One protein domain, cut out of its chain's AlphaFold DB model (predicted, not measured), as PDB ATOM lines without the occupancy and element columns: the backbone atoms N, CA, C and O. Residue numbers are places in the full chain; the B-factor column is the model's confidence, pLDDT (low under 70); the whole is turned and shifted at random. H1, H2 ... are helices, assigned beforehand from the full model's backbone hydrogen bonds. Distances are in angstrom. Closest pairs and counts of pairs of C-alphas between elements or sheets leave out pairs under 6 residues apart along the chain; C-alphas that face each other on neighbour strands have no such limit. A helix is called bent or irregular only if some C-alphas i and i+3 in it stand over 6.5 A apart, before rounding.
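What this domain is: This is residues 11 to 117 of the 247 residues of an uncharacterized protein of Pantoea latae (UniProt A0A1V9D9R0). Look for an elongated, all-helix model with two ends: at one, H3 is packed between H2 and H7; at the other, H1, H4, H5 and H6 make a looser frame with few contacts. H4 lies near the middle of the whole, and the kinked H6 runs from the far end of the frame in to meet it. The printed part has 107 residues, with seven named helices in order H1 to H7 and no named strand. It is only just compact, close to loose, with a radius of gyration of the C-alphas of 15.5 A and spans of 47 by 26 by 24 A.

Where its parts are: Find C-alpha 11 at (-9.167, 52.170, -43.089); from there H1 runs 19.8 A to residue 24. Next come H2, residues 31 to 39, 12.3 A, and H3, residues 43 to 55, 18.4 A. H4 holds residues 60 to 67, 10.3 A, and H5 residues 72 to 78, 9.7 A. H6, residues 81 to 98, 23.6 A, is irregular: C-alphas 90 and 93 are 8.0 A apart, with a kink of 62 degrees near residue 91. H7, residues 104 to 115, 16.6 A, ends at C-alpha 115 (14.702, 34.292, -14.643).

How they stand to each other: Start at Leu 11: H1 is close to but not clearly touching H6, with the closest C-alphas, Leu 11 and Gln 83, 6.2 A apart. H2 and H3 form a helical hairpin and touch, closest at C-alphas 37 and 46, 5.5 A. H3 and H7 touch, closest at C-alphas 44 and 111, 5.0 A, at a shallow tilt of 24 degrees, opposite ways. H4 touches H6 at residues 95 to 98 alone, closest at C-alphas 62 and 98, 6.0 A. H5 is close to but not clearly touching H6, closest at C-alphas 76 and 84, 6.9 A. In H1, H2, H3, H4, H5 and H7 every O i to N i+4 pair is within hydrogen-bond range; in H6 12 of 14 are.

The domain as a whole: The two C-alphas farthest apart, Ala 78 and His 116, are 47.6 A apart. The printed part has no cut and no long link, and no printed residue is under pLDDT 70.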
ATOM      1  N   LEU A  11      -9.797  53.262 -43.818       90.94
ATOM      2  CA  LEU A  11      -9.167  52.170 -43.089       90.94
ATOM      3  C   LEU A  11      -8.298  51.310 -44.011       90.94
ATOM      4  O   LEU A  11      -7.243  50.850 -43.570       90.94
ATOM      5  N   ASN A  12      -8.699  51.083 -45.264       91.12
ATOM      6  CA  ASN A  12      -7.875  50.356 -46.235       91.12
ATOM      7  C   ASN A  12      -6.605  51.137 -46.579       91.12
ATOM      8  O   ASN A  12      -5.527  50.542 -46.570       91.12
ATOM      9  N   VAL A  13      -6.700  52.453 -46.797       91.75
ATOM     10  CA  VAL A  13      -5.525  53.316 -47.017       91.75
ATOM     11  C   VAL A  13      -4.584  53.246 -45.824       91.75
ATOM     12  O   VAL A  13      -3.408  52.912 -45.976       91.75
ATOM     13  N   PHE A  14      -5.120  53.492 -44.627       90.25
ATOM     14  CA  PHE A  14      -4.366  53.433 -43.383       90.25
ATOM     15  C   PHE A  14      -3.704  52.058 -43.189       90.25
ATOM     16  O   PHE A  14      -2.503  51.968 -42.948       90.25
ATOM     17  N   SER A  15      -4.464  50.975 -43.373       89.94
ATOM     18  CA  SER A  15      -3.968  49.601 -43.246       89.94
ATOM     19  C   SER A  15      -2.879  49.282 -44.266       89.94
ATOM     20  O   SER A  15      -1.914  48.601 -43.930       89.94
ATOM     21  N   ARG A  16      -3.014  49.750 -45.512       92.94
ATOM     22  CA  ARG A  16      -2.017  49.551 -46.570       92.94
ATOM     23  C   ARG A  16      -0.703  50.246 -46.223       92.94
ATOM     24  O   ARG A  16       0.348  49.623 -46.343       92.94
ATOM     25  N   LEU A  17      -0.765  51.499 -45.775       91.44
ATOM     26  CA  LEU A  17       0.418  52.258 -45.363       91.44
ATOM     27  C   LEU A  17       1.085  51.625 -44.137       91.44
ATOM     28  O   LEU A  17       2.282  51.359 -44.172       91.44
ATOM     29  N   LEU A  18       0.305  51.265 -43.114       89.06
ATOM     30  CA  LEU A  18       0.822  50.584 -41.926       89.06
ATOM     31  C   LEU A  18       1.497  49.250 -42.284       89.06
ATOM     32  O   LEU A  18       2.585  48.948 -41.806       89.06
ATOM     33  N   ARG A  19       0.896  48.459 -43.184       88.56
ATOM     34  CA  ARG A  19       1.495  47.206 -43.674       88.56
ATOM     35  C   ARG A  19       2.788  47.430 -44.452       88.56
ATOM     36  O   ARG A  19       3.668  46.575 -44.387       88.56
ATOM     37  N   LYS A  20       2.909  48.538 -45.187       90.81
ATOM     38  CA  LYS A  20       4.147  48.895 -45.888       90.81
ATOM     39  C   LYS A  20       5.271  49.166 -44.887       90.81
ATOM     40  O   LYS A  20       6.337  48.581 -45.043       90.81
ATOM     41  N   GLU A  21       5.007  49.939 -43.834       89.62
ATOM     42  CA  GLU A  21       5.966  50.140 -42.733       89.62
ATOM     43  C   GLU A  21       6.353  48.806 -42.084       89.62
ATOM     44  O   GLU A  21       7.530  48.476 -41.953       89.62
ATOM     45  N   PHE A  22       5.363  47.963 -41.781       84.31
ATOM     46  CA  PHE A  22       5.593  46.640 -41.189       84.31
ATOM     47  C   PHE A  22       6.466  45.746 -42.080       84.31
ATOM     48  O   PHE A  22       7.266  44.950 -41.585       84.31
ATOM     49  N   TYR A  23       6.286  45.836 -43.398       88.44
ATOM     50  CA  TYR A  23       7.079  45.090 -44.364       88.44
ATOM     51  C   TYR A  23       8.525  45.597 -44.414       88.44
ATOM     52  O   TYR A  23       9.444  44.781 -44.414       88.44
ATOM     53  N   LEU A  24       8.737  46.915 -44.389       90.31
ATOM     54  CA  LEU A  24      10.076  47.515 -44.343       90.31
ATOM     55  C   LEU A  24      10.823  47.148 -43.053       90.31
ATOM     56  O   LEU A  24      12.020  46.868 -43.082       90.31
ATOM     57  N   LEU A  25      10.106  47.064 -41.932       89.62
ATOM     58  CA  LEU A  25      10.652  46.670 -40.633       89.62
ATOM     59  C   LEU A  25      10.647  45.152 -40.396       89.62
ATOM     60  O   LEU A  25      10.873  44.700 -39.272       89.62
ATOM     61  N   ARG A  26      10.386  44.337 -41.427       83.88
ATOM     62  CA  ARG A  26      10.275  42.876 -41.297       83.88
ATOM     63  C   ARG A  26      11.553  42.223 -40.771       83.88
ATOM     64  O   ARG A  26      11.456  41.259 -40.014       83.88
ATOM     65  N   GLU A  27      12.707  42.688 -41.235       83.25
ATOM     66  CA  GLU A  27      14.010  42.098 -40.899       83.25
ATOM     67  C   GLU A  27      14.708  42.847 -39.769       83.25
ATOM     68  O   GLU A  27      15.308  42.225 -38.899       83.25
ATOM     69  N   LYS A  28      14.602  44.182 -39.762       84.62
ATOM     70  CA  LYS A  28      15.312  45.041 -38.805       84.62
ATOM     71  C   LYS A  28      14.518  45.344 -37.534       84.62
ATOM     72  O   LYS A  28      15.104  45.762 -36.541       84.62
ATOM     73  N   GLY A  29      13.203  45.146 -37.557       90.44
ATOM     74  CA  GLY A  29      12.323  45.498 -36.452       90.44
ATOM     75  C   GLY A  29      12.239  44.442 -35.352       90.44
ATOM     76  O   GLY A  29      12.382  43.241 -35.577       90.44
ATOM     77  N   GLU A  30      11.937  44.913 -34.154       93.31
ATOM     78  CA  GLU A  30      11.834  44.150 -32.917       93.31
ATOM     79  C   GLU A  30      10.595  43.240 -32.851       93.31
ATOM     80  O   GLU A  30      10.620  42.222 -32.164       93.31
ATOM     81  N   PHE A  31       9.522  43.544 -33.591       91.69
ATOM     82  CA  PHE A  31       8.232  42.860 -33.437       91.69
ATOM     83  C   PHE A  31       8.310  41.343 -33.662       91.69
ATOM     84  O   PHE A  31       7.886  40.542 -32.830       91.69
ATOM     85  N   ARG A  32       8.860  40.911 -34.803       91.12
ATOM     86  CA  ARG A  32       8.945  39.484 -35.152       91.12
ATOM     87  C   ARG A  32       9.823  38.666 -34.204       91.12
ATOM     88  O   ARG A  32       9.334  37.617 -33.773       91.12
ATOM     89  N   PRO A  33      11.071  39.072 -33.892       94.25
ATOM     90  CA  PRO A  33      11.889  38.326 -32.946       94.25
ATOM     91  C   PRO A  33      11.262  38.311 -31.547       94.25
ATOM     92  O   PRO A  33      11.218  37.243 -30.943       94.25
ATOM     93  N   ALA A  34      10.650  39.409 -31.086       93.50
ATOM     94  CA  ALA A  34       9.971  39.424 -29.787       93.50
ATOM     95  C   ALA A  34       8.807  38.422 -29.749       93.50
ATOM     96  O   ALA A  34       8.726  37.566 -28.871       93.50
ATOM     97  N   MET A  35       7.933  38.459 -30.759       91.56
ATOM     98  CA  MET A  35       6.803  37.535 -30.840       91.56
ATOM     99  C   MET A  35       7.246  36.078 -31.035       91.56
ATOM    100  O   MET A  35       6.495  35.168 -30.688       91.56
ATOM    101  N   LYS A  36       8.432  35.831 -31.607       93.25
ATOM    102  CA  LYS A  36       9.028  34.491 -31.672       93.25
ATOM    103  C   LYS A  36       9.433  34.013 -30.276       93.25
ATOM    104  O   LYS A  36       9.001  32.933 -29.895       93.25
ATOM    105  N   LEU A  37      10.159  34.832 -29.513       94.75
ATOM    106  CA  LEU A  37      10.583  34.503 -28.147       94.75
ATOM    107  C   LEU A  37       9.388  34.208 -27.229       94.75
ATOM    108  O   LEU A  37       9.398  33.198 -26.534       94.75
ATOM    109  N   LEU A  38       8.316  35.008 -27.298       89.50
ATOM    110  CA  LEU A  38       7.092  34.739 -26.530       89.50
ATOM    111  C   LEU A  38       6.434  33.404 -26.892       89.50
ATOM    112  O   LEU A  38       5.967  32.698 -26.005       89.50
ATOM    113  N   ARG A  39       6.384  33.044 -28.184       89.12
ATOM    114  CA  ARG A  39       5.809  31.759 -28.630       89.12
ATOM    115  C   ARG A  39       6.643  30.553 -28.215       89.12
ATOM    116  O   ARG A  39       6.092  29.469 -28.101       89.12
ATOM    117  N   GLU A  40       7.944  30.744 -28.045       91.19
ATOM    118  CA  GLU A  40       8.880  29.729 -27.554       91.19
ATOM    119  C   GLU A  40       8.941  29.701 -26.016       91.19
ATOM    120  O   GLU A  40       9.785  29.010 -25.462       91.19
ATOM    121  N   GLU A  41       8.080  30.467 -25.327       89.06
ATOM    122  CA  GLU A  41       8.044  30.612 -23.863       89.06
ATOM    123  C   GLU A  41       9.352  31.170 -23.257       89.06
ATOM    124  O   GLU A  41       9.591  31.103 -22.054       89.06
ATOM    125  N   ARG A  42      10.173  31.838 -24.077       93.38
ATOM    126  CA  ARG A  42      11.466  32.445 -23.713       93.38
ATOM    127  C   ARG A  42      11.297  33.881 -23.221       93.38
ATOM    128  O   ARG A  42      11.728  34.848 -23.853       93.38
ATOM    129  N   GLN A  43      10.579  34.020 -22.111       92.31
ATOM    130  CA  GLN A  43      10.114  35.306 -21.578       92.31
ATOM    131  C   GLN A  43      11.274  36.191 -21.101       92.31
ATOM    132  O   GLN A  43      11.303  37.385 -21.392       92.31
ATOM    133  N   THR A  44      12.269  35.599 -20.437       96.31
ATOM    134  CA  THR A  44      13.459  36.322 -19.971       96.31
ATOM    135  C   THR A  44      14.220  36.941 -21.142       96.31
ATOM    136  O   THR A  44      14.581  38.117 -21.102       96.31
ATOM    137  N   GLU A  45      14.432  36.189 -22.225       97.44
ATOM    138  CA  GLU A  45      15.071  36.715 -23.431       97.44
ATOM    139  C   GLU A  45      14.194  37.716 -24.173       97.44
ATOM    140  O   GLU A  45      14.731  38.673 -24.726       97.44
ATOM    141  N   TYR A  46      12.868  37.544 -24.167       95.50
ATOM    142  CA  TYR A  46      11.939  38.534 -24.713       95.50
ATOM    143  C   TYR A  46      12.133  39.904 -24.050       95.50
ATOM    144  O   TYR A  46      12.358  40.893 -24.751       95.50
ATOM    145  N   PHE A  47      12.110  39.963 -22.714       95.44
ATOM    146  CA  PHE A  47      12.287  41.222 -21.989       95.44
ATOM    147  C   PHE A  47      13.701  41.777 -22.142       95.44
ATOM    148  O   PHE A  47      13.857  42.963 -22.423       95.44
ATOM    149  N   ARG A  48      14.731  40.925 -22.050       96.94
ATOM    150  CA  ARG A  48      16.128  41.349 -22.233       96.94
ATOM    151  C   ARG A  48      16.368  41.932 -23.622       96.94
ATOM    152  O   ARG A  48      17.047  42.948 -23.744       96.94
ATOM    153  N   MET A  49      15.797  41.321 -24.659       96.25
ATOM    154  CA  MET A  49      15.900  41.814 -26.030       96.25
ATOM    155  C   MET A  49      15.253  43.196 -26.171       96.25
ATOM    156  O   MET A  49      15.869  44.091 -26.744       96.25
ATOM    157  N   LEU A  50      14.035  43.383 -25.652       95.44
ATOM    158  CA  LEU A  50      13.351  44.677 -25.723       95.44
ATOM    159  C   LEU A  50      14.068  45.755 -24.906       95.44
ATOM    160  O   LEU A  50      14.219  46.864 -25.408       95.44
ATOM    161  N   LEU A  51      14.561  45.430 -23.705       96.00
ATOM    162  CA  LEU A  51      15.330  46.360 -22.875       96.00
ATOM    163  C   LEU A  51      16.625  46.797 -23.573       96.00
ATOM    164  O   LEU A  51      16.847  47.990 -23.741       96.00
ATOM    165  N   THR A  52      17.407  45.843 -24.091       96.69
ATOM    166  CA  THR A  52      18.655  46.137 -24.823       96.69
ATOM    167  C   THR A  52      18.390  47.041 -26.028       96.69
ATOM    168  O   THR A  52      19.145  47.966 -26.316       96.69
ATOM    169  N   ARG A  53      17.303  46.796 -26.768       95.06
ATOM    170  CA  ARG A  53      16.925  47.644 -27.904       95.06
ATOM    171  C   ARG A  53      16.453  49.029 -27.465       95.06
ATOM    172  O   ARG A  53      16.810  50.009 -28.112       95.06
ATOM    173  N   ALA A  54      15.713  49.124 -26.360       94.06
ATOM    174  CA  ALA A  54      15.284  50.395 -25.782       94.06
ATOM    175  C   ALA A  54      16.479  51.272 -25.376       94.06
ATOM    176  O   ALA A  54      16.499  52.457 -25.697       94.06
ATOM    177  N   GLU A  55      17.486  50.687 -24.721       94.75
ATOM    178  CA  GLU A  55      18.727  51.365 -24.311       94.75
ATOM    179  C   GLU A  55      19.512  51.933 -25.502       94.75
ATOM    180  O   GLU A  55      20.177  52.957 -25.376       94.75
ATOM    181  N   ASN A  56      19.386  51.307 -26.675       95.00
ATOM    182  CA  ASN A  56      20.024  51.742 -27.919       95.00
ATOM    183  C   ASN A  56      19.118  52.602 -28.817       95.00
ATOM    184  O   ASN A  56      19.487  52.886 -29.955       95.00
ATOM    185  N   CYS A  57      17.930  52.993 -28.340       92.75
ATOM    186  CA  CYS A  57      16.924  53.708 -29.133       92.75
ATOM    187  C   CYS A  57      16.563  52.997 -30.458       92.75
ATOM    188  O   CYS A  57      16.321  53.642 -31.474       92.75
ATOM    189  N   ASP A  58      16.527  51.662 -30.450       94.12
ATOM    190  CA  ASP A  58      16.272  50.810 -31.618       94.12
ATOM    191  C   ASP A  58      14.929  50.074 -31.481       94.12
ATOM    192  O   ASP A  58      14.855  48.841 -31.463       94.12
ATOM    193  N   LEU A  59      13.840  50.836 -31.360       93.50
ATOM    194  CA  LEU A  59      12.468  50.313 -31.299       93.50
ATOM    195  C   LEU A  59      11.612  50.859 -32.456       93.50
ATOM    196  O   LEU A  59      10.593  51.520 -32.231       93.50
ATOM    197  N   PRO A  60      12.009  50.607 -33.720       93.31
ATOM    198  CA  PRO A  60      11.373  51.228 -34.877       93.31
ATOM    199  C   PRO A  60       9.887  50.872 -35.025       93.31
ATOM    200  O   PRO A  60       9.121  51.667 -35.571       93.31
ATOM    201  N   TRP A  61       9.430  49.707 -34.548       91.38
ATOM    202  CA  TRP A  61       7.996  49.400 -34.558       91.38
ATOM    203  C   TRP A  61       7.221  50.226 -33.550       91.38
ATOM    204  O   TRP A  61       6.131  50.723 -33.865       91.38
ATOM    205  N   GLN A  62       7.763  50.362 -32.343       91.56
ATOM    206  CA  GLN A  62       7.174  51.243 -31.351       91.56
ATOM    207  C   GLN A  62       7.136  52.684 -31.867       91.56
ATOM    208  O   GLN A  62       6.084  53.315 -31.774       91.56
ATOM    209  N   ASP A  63       8.209  53.165 -32.497       91.69
ATOM    210  CA  ASP A  63       8.276  54.506 -33.084       91.69
ATOM    211  C   ASP A  63       7.190  54.729 -34.140       91.69
ATOM    212  O   ASP A  63       6.455  55.720 -34.076       91.69
ATOM    213  N   VAL A  64       7.005  53.777 -35.065       91.31
ATOM    214  CA  VAL A  64       5.924  53.833 -36.061       91.31
ATOM    215  C   VAL A  64       4.567  53.968 -35.370       91.31
ATOM    216  O   VAL A  64       3.794  54.866 -35.708       91.31
ATOM    217  N   LEU A  65       4.264  53.136 -34.371       91.19
ATOM    218  CA  LEU A  65       2.969  53.178 -33.685       91.19
ATOM    219  C   LEU A  65       2.783  54.449 -32.848       91.19
ATOM    220  O   LEU A  65       1.692  55.032 -32.852       91.19
ATOM    221  N   VAL A  66       3.819  54.906 -32.149       90.75
ATOM    222  CA  VAL A  66       3.802  56.133 -31.342       90.75
ATOM    223  C   VAL A  66       3.630  57.363 -32.233       90.75
ATOM    224  O   VAL A  66       2.845  58.248 -31.881       90.75
ATOM    225  N   SER A  67       4.244  57.392 -33.420       90.06
ATOM    226  CA  SER A  67       4.124  58.501 -34.382       90.06
ATOM    227  C   SER A  67       2.678  58.751 -34.837       90.06
ATOM    228  O   SER A  67       2.303  59.874 -35.167       90.06
ATOM    229  N   THR A  68       1.808  57.734 -34.767       89.19
ATOM    230  CA  THR A  68       0.380  57.877 -35.098       89.19
ATOM    231  C   THR A  68      -0.427  58.623 -34.027       89.19
ATOM    232  O   THR A  68      -1.588  58.984 -34.250       89.19
ATOM    233  N   ARG A  69       0.138  58.864 -32.836       87.38
ATOM    234  CA  ARG A  69      -0.568  59.442 -31.677       87.38
ATOM    235  C   ARG A  69      -1.242  60.794 -31.937       87.38
ATOM    236  O   ARG A  69      -2.401  60.926 -31.530       87.38
ATOM    237  N   PRO A  70      -0.626  61.755 -32.650       87.19
ATOM    238  CA  PRO A  70      -1.259  63.036 -32.958       87.19
ATOM    239  C   PRO A  70      -2.429  62.936 -33.947       87.19
ATOM    240  O   PRO A  70      -3.214  63.876 -34.049       87.19
ATOM    241  N   TYR A  71      -2.567  61.821 -34.671       88.31
ATOM    242  CA  TYR A  71      -3.515  61.697 -35.785       88.31
ATOM    243  C   TYR A  71      -4.612  60.664 -35.541       88.31
ATOM    244  O   TYR A  71      -5.697  60.788 -36.102       88.31
ATOM    245  N   MET A  72      -4.374  59.673 -34.677       90.00
ATOM    246  CA  MET A  72      -5.285  58.535 -34.534       90.00
ATOM    247  C   MET A  72      -6.692  58.930 -34.068       90.00
ATOM    248  O   MET A  72      -7.662  58.335 -34.512       90.00
ATOM    249  N   HIS A  73      -6.832  59.968 -33.238       89.00
ATOM    250  CA  HIS A  73      -8.151  60.482 -32.851       89.00
ATOM    251  C   HIS A  73      -8.919  61.084 -34.043       89.00
ATOM    252  O   HIS A  73     -10.133  60.927 -34.129       89.00
ATOM    253  N   LYS A  74      -8.221  61.723 -34.994       89.88
ATOM    254  CA  LYS A  74      -8.828  62.272 -36.217       89.88
ATOM    255  C   LYS A  74      -9.266  61.154 -37.156       89.88
ATOM    256  O   LYS A  74     -10.390  61.178 -37.637       89.88
ATOM    257  N   LEU A  75      -8.395  60.162 -37.361       92.19
ATOM    258  CA  LEU A  75      -8.713  58.968 -38.152       92.19
ATOM    259  C   LEU A  75      -9.903  58.218 -37.553       92.19
ATOM    260  O   LEU A  75     -10.835  57.876 -38.266       92.19
ATOM    261  N   TRP A  76      -9.915  58.038 -36.232       93.69
ATOM    262  CA  TRP A  76     -11.019  57.388 -35.537       93.69
ATOM    263  C   TRP A  76     -12.345  58.119 -35.733       93.69
ATOM    264  O   TRP A  76     -13.354  57.476 -35.992       93.69
ATOM    265  N   ASN A  77     -12.353  59.451 -35.660       91.12
ATOM    266  CA  ASN A  77     -13.558  60.242 -35.913       91.12
ATOM    267  C   ASN A  77     -14.032  60.152 -37.371       91.12
ATOM    268  O   ASN A  77     -15.227  60.262 -37.620       91.12
ATOM    269  N   ALA A  78     -13.114  59.956 -38.317       91.62
ATOM    270  CA  ALA A  78     -13.434  59.791 -39.731       91.62
ATOM    271  C   ALA A  78     -13.863  58.358 -40.100       91.62
ATOM    272  O   ALA A  78     -14.483  58.158 -41.141       91.62
ATOM    273  N   PHE A  79     -13.549  57.363 -39.265       93.50
ATOM    274  CA  PHE A  79     -13.973  55.985 -39.484       93.50
ATOM    275  C   PHE A  79     -15.468  55.794 -39.210       93.50
ATOM    276  O   PHE A  79     -15.994  56.210 -38.175       93.50
ATOM    277  N   THR A  80     -16.128  55.048 -40.095       92.12
ATOM    278  CA  THR A  80     -17.448  54.472 -39.836       92.12
ATOM    279  C   THR A  80     -17.378  53.472 -38.680       92.12
ATOM    280  O   THR A  80     -16.314  52.938 -38.348       92.12
ATOM    281  N   SER A  81     -18.522  53.160 -38.066       89.56
ATOM    282  CA  SER A  81     -18.592  52.135 -37.014       89.56
ATOM    283  C   SER A  81     -18.057  50.777 -37.484       89.56
ATOM    284  O   SER A  81     -17.365  50.099 -36.730       89.56
ATOM    285  N   GLU A  82     -18.304  50.399 -38.741       92.44
ATOM    286  CA  GLU A  82     -17.777  49.158 -39.318       92.44
ATOM    287  C   GLU A  82     -16.246  49.184 -39.435       92.44
ATOM    288  O   GLU A  82     -15.570  48.234 -39.034       92.44
ATOM    289  N   GLN A  83     -15.675  50.295 -39.909       94.12
ATOM    290  CA  GLN A  83     -14.223  50.470 -39.990       94.12
ATOM    291  C   GLN A  83     -13.577  50.429 -38.598       94.12
ATOM    292  O   GLN A  83     -12.569  49.748 -38.404       94.12
ATOM    293  N   LYS A  84     -14.167  51.089 -37.600       93.31
ATOM    294  CA  LYS A  84     -13.690  51.032 -36.210       93.31
ATOM    295  C   LYS A  84     -13.699  49.601 -35.661       93.31
ATOM    296  O   LYS A  84     -12.689  49.151 -35.120       93.31
ATOM    297  N   LEU A  85     -14.791  48.857 -35.857       92.06
ATOM    298  CA  LEU A  85     -14.892  47.447 -35.461       92.06
ATOM    299  C   LEU A  85     -13.825  46.590 -36.148       92.06
ATOM    300  O   LEU A  85     -13.133  45.803 -35.497       92.06
ATOM    301  N   ARG A  86     -13.644  46.772 -37.459       93.00
ATOM    302  CA  ARG A  86     -12.639  46.055 -38.244       93.00
ATOM    303  C   ARG A  86     -11.221  46.391 -37.774       93.00
ATOM    304  O   ARG A  86     -10.407  45.482 -37.627       93.00
ATOM    305  N   PHE A  87     -10.930  47.658 -37.473       92.44
ATOM    306  CA  PHE A  87      -9.659  48.076 -36.882       92.44
ATOM    307  C   PHE A  87      -9.414  47.388 -35.535       92.44
ATOM    308  O   PHE A  87      -8.354  46.796 -35.345       92.44
ATOM    309  N   MET A  88     -10.392  47.402 -34.622       90.31
ATOM    310  CA  MET A  88     -10.248  46.772 -33.303       90.31
ATOM    311  C   MET A  88     -10.021  45.267 -33.413       90.31
ATOM    312  O   MET A  88      -9.134  44.736 -32.749       90.31
ATOM    313  N   LYS A  89     -10.758  44.594 -34.304       89.81
ATOM    314  CA  LYS A  89     -10.604  43.159 -34.560       89.81
ATOM    315  C   LYS A  89      -9.224  42.807 -35.122       89.81
ATOM    316  O   LYS A  89      -8.652  41.797 -34.729       89.81
ATOM    317  N   MET A  90      -8.703  43.602 -36.058       89.31
ATOM    318  CA  MET A  90      -7.442  43.291 -36.746       89.31
ATOM    319  C   MET A  90      -6.205  43.752 -35.971       89.31
ATOM    320  O   MET A  90      -5.180  43.075 -36.003       89.31
ATOM    321  N   TYR A  91      -6.282  44.908 -35.313       88.44
ATOM    322  CA  TYR A  91      -5.115  45.601 -34.772       88.44
ATOM    323  C   TYR A  91      -5.234  45.957 -33.293       88.44
ATOM    324  O   TYR A  91      -4.206  46.230 -32.689       88.44
ATOM    325  N   GLY A  92      -6.426  45.934 -32.685       88.00
ATOM    326  CA  GLY A  92      -6.655  46.469 -31.335       88.00
ATOM    327  C   GLY A  92      -5.704  45.915 -30.270       88.00
ATOM    328  O   GLY A  92      -5.098  46.689 -29.533       88.00
ATOM    329  N   ALA A  93      -5.505  44.593 -30.236       85.88
ATOM    330  CA  ALA A  93      -4.612  43.946 -29.270       85.88
ATOM    331  C   ALA A  93      -3.135  44.318 -29.485       85.88
ATOM    332  O   ALA A  93      -2.452  44.721 -28.547       85.88
ATOM    333  N   VAL A  94      -2.649  44.236 -30.729       86.62
ATOM    334  CA  VAL A  94      -1.265  44.611 -31.072       86.62
ATOM    335  C   VAL A  94      -1.034  46.093 -30.791       86.62
ATOM    336  O   VAL A  94      -0.021  46.464 -30.213       86.62
ATOM    337  N   TRP A  95      -1.998  46.934 -31.151       87.94
ATOM    338  CA  TRP A  95      -1.946  48.368 -30.928       87.94
ATOM    339  C   TRP A  95      -1.854  48.705 -29.441       87.94
ATOM    340  O   TRP A  95      -1.002  49.499 -29.057       87.94
ATOM    341  N   ALA A  96      -2.688  48.081 -28.604       85.44
ATOM    342  CA  ALA A  96      -2.659  48.274 -27.158       85.44
ATOM    343  C   ALA A  96      -1.337  47.798 -26.535       85.44
ATOM    344  O   ALA A  96      -0.791  48.491 -25.681       85.44
ATOM    345  N   ALA A  97      -0.802  46.661 -26.987       87.12
ATOM    346  CA  ALA A  97       0.421  46.086 -26.436       87.12
ATOM    347  C   ALA A  97       1.701  46.833 -26.853       87.12
ATOM    348  O   ALA A  97       2.619  46.952 -26.053       87.12
ATOM    349  N   TRP A  98       1.775  47.334 -28.091       88.88
ATOM    350  CA  TRP A  98       3.033  47.832 -28.668       88.88
ATOM    351  C   TRP A  98       3.141  49.354 -28.752       88.88
ATOM    352  O   TRP A  98       4.242  49.899 -28.770       88.88
ATOM    353  N   ARG A  99       2.017  50.078 -28.794       89.25
ATOM    354  CA  ARG A  99       2.046  51.546 -28.890       89.25
ATOM    355  C   ARG A  99       2.384  52.223 -27.561       89.25
ATOM    356  O   ARG A  99       2.797  53.382 -27.557       89.25
ATOM    357  N   HIS A 100       2.146  51.553 -26.439       84.50
ATOM    358  CA  HIS A 100       2.344  52.125 -25.112       84.50
ATOM    359  C   HIS A 100       3.689  51.664 -24.538       84.50
ATOM    360  O   HIS A 100       3.859  50.465 -24.329       84.50
ATOM    361  N   PRO A 101       4.651  52.578 -24.308       81.69
ATOM    362  CA  PRO A 101       5.929  52.210 -23.716       81.69
ATOM    363  C   PRO A 101       5.751  51.735 -22.279       81.69
ATOM    364  O   PRO A 101       4.967  52.301 -21.513       81.69
ATOM    365  N   VAL A 102       6.506  50.697 -21.939       87.38
ATOM    366  CA  VAL A 102       6.676  50.195 -20.576       87.38
ATOM    367  C   VAL A 102       7.970  50.809 -20.030       87.38
ATOM    368  O   VAL A 102       8.956  50.835 -20.770       87.38
ATOM    369  N   PRO A 103       7.992  51.330 -18.788       91.50
ATOM    370  CA  PRO A 103       9.220  51.846 -18.184       91.50
ATOM    371  C   PRO A 103      10.339  50.796 -18.177       91.50
ATOM    372  O   PRO A 103      10.075  49.605 -17.991       91.50
ATOM    373  N   GLN A 104      11.586  51.227 -18.377       93.12
ATOM    374  CA  GLN A 104      12.736  50.317 -18.460       93.12
ATOM    375  C   GLN A 104      12.936  49.537 -17.156       93.12
ATOM    376  O   GLN A 104      13.242  48.346 -17.189       93.12
ATOM    377  N   GLU A 105      12.675  50.175 -16.015       95.06
ATOM    378  CA  GLU A 105      12.774  49.571 -14.687       95.06
ATOM    379  C   GLU A 105      11.829  48.370 -14.553       95.06
ATOM    380  O   GLU A 105      12.225  47.321 -14.051       95.06
ATOM    381  N   VAL A 106      10.614  48.476 -15.107       94.81
ATOM    382  CA  VAL A 106       9.627  47.384 -15.112       94.81
ATOM    383  C   VAL A 106      10.121  46.201 -15.946       94.81
ATOM    384  O   VAL A 106       9.901  45.051 -15.572       94.81
ATOM    385  N   PHE A 107      10.824  46.438 -17.060       94.00
ATOM    386  CA  PHE A 107      11.460  45.337 -17.789       94.00
ATOM    387  C   PHE A 107      12.605  44.702 -17.005       94.00
ATOM    388  O   PHE A 107      12.717  43.478 -17.033       94.00
ATOM    389  N   GLY A 108      13.398  45.481 -16.268       95.19
ATOM    390  CA  GLY A 108      14.392  44.943 -15.336       95.19
ATOM    391  C   GLY A 108      13.763  44.001 -14.302       95.19
ATOM    392  O   GLY A 108      14.204  42.862 -14.145       95.19
ATOM    393  N   GLU A 109      12.666  44.427 -13.672       96.38
ATOM    394  CA  GLU A 109      11.911  43.607 -12.716       96.38
ATOM    395  C   GLU A 109      11.342  42.331 -13.351       96.38
ATOM    396  O   GLU A 109      11.402  41.257 -12.747       96.38
ATOM    397  N   LEU A 110      10.814  42.425 -14.575       95.75
ATOM    398  CA  LEU A 110      10.260  41.282 -15.302       95.75
ATOM    399  C   LEU A 110      11.335  40.277 -15.719       95.75
ATOM    400  O   LEU A 110      11.077  39.080 -15.625       95.75
ATOM    401  N   ILE A 111      12.529  40.733 -16.117       96.38
ATOM    402  CA  ILE A 111      13.684  39.867 -16.409       96.38
ATOM    403  C   ILE A 111      14.065  39.072 -15.160       96.38
ATOM    404  O   ILE A 111      14.198  37.852 -15.229       96.38
ATOM    405  N   GLU A 112      14.209  39.746 -14.018       97.12
ATOM    406  CA  GLU A 112      14.556  39.090 -12.756       97.12
ATOM    407  C   GLU A 112      13.455  38.132 -12.295       97.12
ATOM    408  O   GLU A 112      13.730  37.024 -11.831       97.12
ATOM    409  N   ALA A 113      12.186  38.524 -12.417       97.06
ATOM    410  CA  ALA A 113      11.064  37.679 -12.033       97.06
ATOM    411  C   ALA A 113      10.937  36.437 -12.925       97.06
ATOM    412  O   ALA A 113      10.706  35.348 -12.399       97.06
ATOM    413  N   SER A 114      11.119  36.569 -14.242       95.56
ATOM    414  CA  SER A 114      11.048  35.435 -15.166       95.56
ATOM    415  C   SER A 114      12.277  34.528 -15.065       95.56
ATOM    416  O   SER A 114      12.128  33.312 -15.123       95.56
ATOM    417  N   ALA A 115      13.478  35.078 -14.839       95.50
ATOM    418  CA  ALA A 115      14.702  34.292 -14.643       95.50
ATOM    419  C   ALA A 115      14.640  33.395 -13.396       95.50
ATOM    420  O   ALA A 115      15.198  32.301 -13.398       95.50
ATOM    421  N   HIS A 116      13.930  33.840 -12.356       96.38
ATOM    422  CA  HIS A 116      13.682  33.076 -11.132       96.38
ATOM    423  C   HIS A 116      12.343  32.314 -11.151       96.38
ATOM    424  O   HIS A 116      11.869  31.895 -10.098       96.38
ATOM    425  N   GLU A 117      11.691  32.192 -12.316       92.38
ATOM    426  CA  GLU A 117      10.388  31.532 -12.511       92.38
ATOM    427  C   GLU A 117       9.239  32.038 -11.612       92.38
ATOM    428  O   GLU A 117       8.221  31.365 -11.442       92.38
TER     429      GLU A 117